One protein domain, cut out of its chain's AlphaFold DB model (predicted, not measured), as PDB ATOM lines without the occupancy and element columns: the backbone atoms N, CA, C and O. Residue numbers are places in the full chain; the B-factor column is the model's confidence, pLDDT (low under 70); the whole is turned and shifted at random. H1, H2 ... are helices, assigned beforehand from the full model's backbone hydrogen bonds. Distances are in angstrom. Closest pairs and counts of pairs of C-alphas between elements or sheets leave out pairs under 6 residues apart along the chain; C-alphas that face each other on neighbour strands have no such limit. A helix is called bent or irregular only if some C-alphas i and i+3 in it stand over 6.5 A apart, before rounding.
ATOM      1  N   ASP A 102     -12.925  -6.858   4.355       75.12
ATOM      2  CA  ASP A 102     -12.130  -6.164   5.360       75.12
ATOM      3  C   ASP A 102     -12.027  -4.654   5.084       75.12
ATOM      4  O   ASP A 102     -11.353  -3.937   5.830       75.12
ATOM      5  N   GLN A 103     -12.665  -4.129   4.025       78.31
ATOM      6  CA  GLN A 103     -12.641  -2.686   3.739       78.31
ATOM      7  C   GLN A 103     -13.266  -1.911   4.889       78.31
ATOM      8  O   GLN A 103     -12.709  -0.897   5.303       78.31
ATOM      9  N   ASP A 104     -14.355  -2.414   5.463       76.69
ATOM     10  CA  ASP A 104     -15.007  -1.773   6.603       76.69
ATOM     11  C   ASP A 104     -14.117  -1.809   7.849       76.69
ATOM     12  O   ASP A 104     -14.026  -0.813   8.571       76.69
ATOM     13  N   ILE A 105     -13.381  -2.905   8.064       84.56
ATOM     14  CA  ILE A 105     -12.393  -3.016   9.146       84.56
ATOM     15  C   ILE A 105     -11.279  -1.983   8.949       84.56
ATOM     16  O   ILE A 105     -10.950  -1.250   9.882       84.56
ATOM     17  N   ARG A 106     -10.727  -1.865   7.734       87.25
ATOM     18  CA  ARG A 106      -9.677  -0.884   7.415       87.25
ATOM     19  C   ARG A 106     -10.166   0.552   7.545       87.25
ATOM     20  O   ARG A 106      -9.479   1.352   8.169       87.25
ATOM     21  N   HIS A 107     -11.342   0.882   7.015       84.94
ATOM     22  CA  HIS A 107     -11.917   2.222   7.149       84.94
ATOM     23  C   HIS A 107     -12.194   2.570   8.614       84.94
ATOM     24  O   HIS A 107     -11.882   3.680   9.043       84.94
ATOM     25  N   THR A 108     -12.707   1.619   9.398       88.62
ATOM     26  CA  THR A 108     -12.926   1.800  10.840       88.62
ATOM     27  C   THR A 108     -11.605   2.027  11.568       88.62
ATOM     28  O   THR A 108     -11.477   2.980  12.335       88.62
ATOM     29  N   PHE A 109     -10.588   1.209  11.283       91.38
ATOM     30  CA  PHE A 109      -9.255   1.374  11.852       91.38
ATOM     31  C   PHE A 109      -8.654   2.741  11.502       91.38
ATOM     32  O   PHE A 109      -8.184   3.443  12.391       91.38
ATOM     33  N   MET A 110      -8.728   3.158  10.235       90.44
ATOM     34  CA  MET A 110      -8.247   4.467   9.779       90.44
ATOM     35  C   MET A 110      -8.995   5.630  10.439       90.44
ATOM     36  O   MET A 110      -8.389   6.654  10.738       90.44
ATOM     37  N   ALA A 111     -10.299   5.484  10.683       89.19
ATOM     38  CA  ALA A 111     -11.078   6.485  11.405       89.19
ATOM     39  C   ALA A 111     -10.657   6.593  12.882       89.19
ATOM     40  O   ALA A 111     -10.736   7.675  13.466       89.19
ATOM     41  N   PHE A 112     -10.210   5.488  13.489       92.44
ATOM     42  CA  PHE A 112      -9.775   5.450  14.886       92.44
ATOM     43  C   PHE A 112      -8.323   5.936  15.031       92.44
ATOM     44  O   PHE A 112      -8.021   6.692  15.956       92.44
ATOM     45  N   ASP A 113      -7.441   5.587  14.088       92.62
ATOM     46  CA  ASP A 113      -6.040   6.021  14.023       92.62
ATOM     47  C   ASP A 113      -5.927   7.458  13.490       92.62
ATOM     48  O   ASP A 113      -5.360   7.744  12.434       92.62
ATOM     49  N   SER A 114      -6.483   8.402  14.251       86.31
ATOM     50  CA  SER A 114      -6.557   9.819  13.869       86.31
ATOM     51  C   SER A 114      -5.195  10.502  13.688       86.31
ATOM     52  O   SER A 114      -5.135  11.626  13.194       86.31
ATOM     53  N   GLN A 115      -4.109   9.854  14.121       90.62
ATOM     54  CA  GLN A 115      -2.731  10.326  13.975       90.62
ATOM     55  C   GLN A 115      -1.960   9.565  12.882       90.62
ATOM     56  O   GLN A 115      -0.781   9.844  12.678       90.62
ATOM     57  N   CYS A 116      -2.612   8.625  12.191       90.56
ATOM     58  CA  CYS A 116      -2.058   7.826  11.100       90.56
ATOM     59  C   CYS A 116      -0.744   7.110  11.464       90.56
ATOM     60  O   CYS A 116       0.208   7.104  10.680       90.56
ATOM     61  N   ARG A 117      -0.667   6.529  12.666       94.00
ATOM     62  CA  ARG A 117       0.519   5.798  13.143       94.00
ATOM     63  C   ARG A 117       0.621   4.373  12.606       94.00
ATOM     64  O   ARG A 117       1.697   3.782  12.672       94.00
ATOM     65  N   GLY A 118      -0.479   3.804  12.124       93.19
ATOM     66  CA  GLY A 118      -0.591   2.390  11.773       93.19
ATOM     67  C   GLY A 118      -0.853   1.471  12.972       93.19
ATOM     68  O   GLY A 118      -0.819   0.254  12.816       93.19
ATOM     69  N   PHE A 119      -1.124   2.023  14.160       93.00
ATOM     70  CA  PHE A 119      -1.561   1.293  15.356       93.00
ATOM     71  C   PHE A 119      -2.437   2.192  16.235       93.00
ATOM     72  O   PHE A 119      -2.217   3.402  16.302       93.00
ATOM     73  N   LEU A 120      -3.398   1.592  16.940       93.06
ATOM     74  CA  LEU A 120      -4.228   2.296  17.916       93.06
ATOM     75  C   LEU A 120      -3.551   2.292  19.287       93.06
ATOM     76  O   LEU A 120      -3.008   1.271  19.710       93.06
ATOM     77  N   THR A 121      -3.605   3.413  20.001       93.00
ATOM     78  CA  THR A 121      -3.324   3.466  21.443       93.00
ATOM     79  C   THR A 121      -4.619   3.385  22.250       93.00
ATOM     80  O   THR A 121      -5.718   3.559  21.711       93.00
ATOM     81  N   VAL A 122      -4.500   3.169  23.567       92.00
ATOM     82  CA  VAL A 122      -5.641   3.257  24.498       92.00
ATOM     83  C   VAL A 122      -6.365   4.594  24.339       92.00
ATOM     84  O   VAL A 122      -7.592   4.644  24.378       92.00
ATOM     85  N   GLU A 123      -5.623   5.684  24.147       92.62
ATOM     86  CA  GLU A 123      -6.184   7.020  23.973       92.62
ATOM     87  C   GLU A 123      -6.974   7.151  22.665       92.62
ATOM     88  O   GLU A 123      -8.076   7.703  22.698       92.62
ATOM     89  N   ASP A 124      -6.467   6.626  21.540       93.81
ATOM     90  CA  ASP A 124      -7.211   6.626  20.268       93.81
ATOM     91  C   ASP A 124      -8.525   5.859  20.409       93.81
ATOM     92  O   ASP A 124      -9.587   6.349  20.023       93.81
ATOM     93  N   PHE A 125      -8.459   4.669  21.012       92.88
ATOM     94  CA  PHE A 125      -9.612   3.801  21.188       92.88
ATOM     95  C   PHE A 125     -10.659   4.426  22.113       92.88
ATOM     96  O   PHE A 125     -11.833   4.503  21.752       92.88
ATOM     97  N   LYS A 126     -10.243   4.969  23.264       92.88
ATOM     98  CA  LYS A 126     -11.130   5.718  24.171       92.88
ATOM     99  C   LYS A 126     -11.796   6.890  23.475       92.88
ATOM    100  O   LYS A 126     -12.997   7.098  23.640       92.88
ATOM    101  N   LYS A 127     -11.025   7.659  22.701       93.12
ATOM    102  CA  LYS A 127     -11.552   8.790  21.944       93.12
ATOM    103  C   LYS A 127     -12.593   8.311  20.940       93.12
ATOM    104  O   LYS A 127     -13.688   8.865  20.927       93.12
ATOM    105  N   ALA A 128     -12.295   7.285  20.146       93.38
ATOM    106  CA  ALA A 128     -13.228   6.734  19.169       93.38
ATOM    107  C   ALA A 128     -14.526   6.238  19.830       93.38
ATOM    108  O   ALA A 128     -15.610   6.688  19.456       93.38
ATOM    109  N   VAL A 129     -14.425   5.405  20.874       93.19
ATOM    110  CA  VAL A 129     -15.579   4.888  21.633       93.19
ATOM    111  C   VAL A 129     -16.396   6.017  22.259       93.19
ATOM    112  O   VAL A 129     -17.622   5.982  22.205       93.19
ATOM    113  N   GLY A 130     -15.747   7.063  22.773       93.62
ATOM    114  CA  GLY A 130     -16.432   8.247  23.291       93.62
ATOM    115  C   GLY A 130     -17.299   8.973  22.253       93.62
ATOM    116  O   GLY A 130     -18.284   9.595  22.635       93.62
ATOM    117  N   HIS A 131     -16.982   8.872  20.957       91.00
ATOM    118  CA  HIS A 131     -17.806   9.445  19.886       91.00
ATOM    119  C   HIS A 131     -18.909   8.485  19.421       91.00
ATOM    120  O   HIS A 131     -20.043   8.918  19.224       91.00
ATOM    121  N   VAL A 132     -18.598   7.196  19.235       91.06
ATOM    122  CA  VAL A 132     -19.534   6.236  18.611       91.06
ATOM    123  C   VAL A 132     -20.432   5.502  19.610       91.06
ATOM    124  O   VAL A 132     -21.528   5.076  19.259       91.06
ATOM    125  N   ALA A 133     -19.992   5.359  20.861       91.88
ATOM    126  CA  ALA A 133     -20.704   4.651  21.922       91.88
ATOM    127  C   ALA A 133     -20.480   5.316  23.301       91.88
ATOM    128  O   ALA A 133     -19.996   4.670  24.234       91.88
ATOM    129  N   PRO A 134     -20.880   6.593  23.477       94.06
ATOM    130  CA  PRO A 134     -20.650   7.362  24.711       94.06
ATOM    131  C   PRO A 134     -21.332   6.779  25.960       94.06
ATOM    132  O   PRO A 134     -21.022   7.175  27.080       94.06
ATOM    133  N   HIS A 135     -22.275   5.854  25.779       95.44
ATOM    134  CA  HIS A 135     -22.981   5.165  26.856       95.44
ATOM    135  C   HIS A 135     -22.158   4.032  27.488       95.44
ATOM    136  O   HIS A 135     -22.516   3.550  28.564       95.44
ATOM    137  N   LEU A 136     -21.079   3.584  26.837       93.88
ATOM    138  CA  LEU A 136     -20.215   2.548  27.389       93.88
ATOM    139  C   LEU A 136     -19.366   3.120  28.531       93.88
ATOM    140  O   LEU A 136     -18.713   4.154  28.365       93.88
ATOM    141  N   PRO A 137     -19.331   2.461  29.700       94.50
ATOM    142  CA  PRO A 137     -18.559   2.959  30.822       94.50
ATOM    143  C   PRO A 137     -17.059   2.795  30.549       94.50
ATOM    144  O   PRO A 137     -16.604   1.732  30.128       94.50
ATOM    145  N   MET A 138     -16.270   3.834  30.845       90.31
ATOM    146  CA  MET A 138     -14.842   3.878  30.483       90.31
ATOM    147  C   MET A 138     -14.015   2.718  31.045       90.31
ATOM    148  O   MET A 138     -13.083   2.276  30.385       90.31
ATOM    149  N   HIS A 139     -14.388   2.162  32.201       92.19
ATOM    150  CA  HIS A 139     -13.706   0.985  32.745       92.19
ATOM    151  C   HIS A 139     -13.857  -0.257  31.847       92.19
ATOM    152  O   HIS A 139     -12.927  -1.048  31.741       92.19
ATOM    153  N   ALA A 140     -15.008  -0.438  31.189       93.44
ATOM    154  CA  ALA A 140     -15.223  -1.550  30.267       93.44
ATOM    155  C   ALA A 140     -14.418  -1.345  28.977       93.44
ATOM    156  O   ALA A 140     -13.817  -2.287  28.469       93.44
ATOM    157  N   VAL A 141     -14.343  -0.096  28.506       92.62
ATOM    158  CA  VAL A 141     -13.502   0.297  27.365       92.62
ATOM    159  C   VAL A 141     -12.029  -0.003  27.658       92.62
ATOM    160  O   VAL A 141     -11.365  -0.656  26.857       92.62
ATOM    161  N   ASP A 142     -11.544   0.383  28.840       91.44
ATOM    162  CA  ASP A 142     -10.184   0.101  29.311       91.44
ATOM    163  C   ASP A 142      -9.852  -1.395  29.351       91.44
ATOM    164  O   ASP A 142      -8.751  -1.796  28.975       91.44
ATOM    165  N   LEU A 143     -10.795  -2.223  29.805       92.62
ATOM    166  CA  LEU A 143     -10.612  -3.673  29.868       92.62
ATOM    167  C   LEU A 143     -10.607  -4.321  28.482       92.62
ATOM    168  O   LEU A 143      -9.880  -5.283  28.282       92.62
ATOM    169  N   SER A 144     -11.386  -3.799  27.532       90.00
ATOM    170  CA  SER A 144     -11.489  -4.376  26.184       90.00
ATOM    171  C   SER A 144     -10.261  -4.142  25.297       90.00
ATOM    172  O   SER A 144     -10.115  -4.813  24.281       90.00
ATOM    173  N   PHE A 145      -9.390  -3.200  25.670       87.31
ATOM    174  CA  PHE A 145      -8.170  -2.879  24.923       87.31
ATOM    175  C   PHE A 145      -6.930  -3.662  25.408       87.31
ATOM    176  O   PHE A 145      -5.848  -3.502  24.845       87.31
ATOM    177  N   ARG A 146      -7.059  -4.461  26.474       71.62
ATOM    178  CA  ARG A 146      -5.975  -5.271  27.054       71.62
ATOM    179  C   ARG A 146      -6.002  -6.700  26.538       71.62
ATOM    180  O   ARG A 146      -4.890  -7.246  26.372       71.62
TER     181      ARG A 146
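AT A GLANCE: This is residues 102 to 146 of the 146 residues of an uncharacterized protein of Mytilus galloprovincialis (UniProt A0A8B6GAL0). Three short helices make an elongated body, with H2 in the middle, H1 toward one end of the long axis and H3 toward the other. H1 is set crosswise to H2 and reaches it with its last part, while its first part sticks out with residues 102 to 107; H3 packs on H2 at a steep angle, and the link of residues 113 to 121 loops round from H1 to H2. The printed part has 45 residues with three named helices, in the order H1, H2, H3 along the chain, and no named strand; the class is all helix. The whole is compact, with a radius of gyration of the C-alphas of 10.6 A, and its C-alphas span 27 by 17 by 16 A along the three main axes.

HOW THE PARTS SIT: Begin at Asp 102 and go on into H1, residues 103 to 112. Residues 102 to 107, of which 103 to 107 belong to H1, stand free: no C-alpha 8 or more residues away along the chain comes within 10 A of theirs. Go on to the last residue of H1, Phe 112, and look from there to H2, residues 122 to 132. H1 and H2 only just touch, with 3 pairs of C-alphas within 8 A. The closest C-alphas of the two are those of Phe 112 and Ala 128, 5.6 A apart. The lines of H1 and H2 are about perpendicular at 72 degrees, only just beyond a steep tilt, and their centres are 13.4 A apart. Next look from H2 to H3, residues 138 to 144. H2 and H3 touch, with 5 pairs of C-alphas within 8 A; the closest C-alphas are those of Lys 126 and Val 141, 6.7 A apart. They run opposite ways at a steep tilt of 64 degrees, with 10.5 A from centre to centre. H1 and H3 are apart: no C-alpha of the one is within 8 A of the other. In the backbone atoms of H1, H2 and H3 you will find every O of residue i within hydrogen-bond range of the N of residue i+4.

IN THESE COORDINATES: Find C-alpha 103 of Gln 103 at (-12.641, -2.686, 3.739); from there H1 runs through 10 residues to C-alpha 112 of Phe 112 at (-9.775, 5.450, 14.886), 14.1 A from first to last C-alpha. After residues 113 to 121, look for C-alpha 122 of Val 122 at (-5.641, 3.257, 24.498). There H2 begins, with 11 residues the longest helix, and it runs 15.4 A from this C-alpha to that of Val 132. With five residues between it and H2, H3 begins at Met 138, and it measures 9.9 A from first to last C-alpha over its 7 residues. Its end is at C-alpha 144 of Ser 144, (-11.489, -4.376, 26.184). None of the three helices is bent or irregular.

THE WHOLE: Look for the two C-alphas farthest apart at Gln 103 and His 139, 29.3 A from each other. From the first printed C-alpha, that of Asp 102, to the last, that of Arg 146, the distance is 22.6 A. Residue 146 is also the last residue of the full chain of 146 residues. The printed part has no cut. The link from H1 to H2, 9 residues, is short, the link from H2 to H3, 5 residues, is tight, and neither is long. In the B-factor column you will find the pLDDT, the model's own confidence: its mean over the printed part is 90.1, and no printed residue is under 70. The mean pLDDT is 86 in H1, 93 in H2 and 92 in H3.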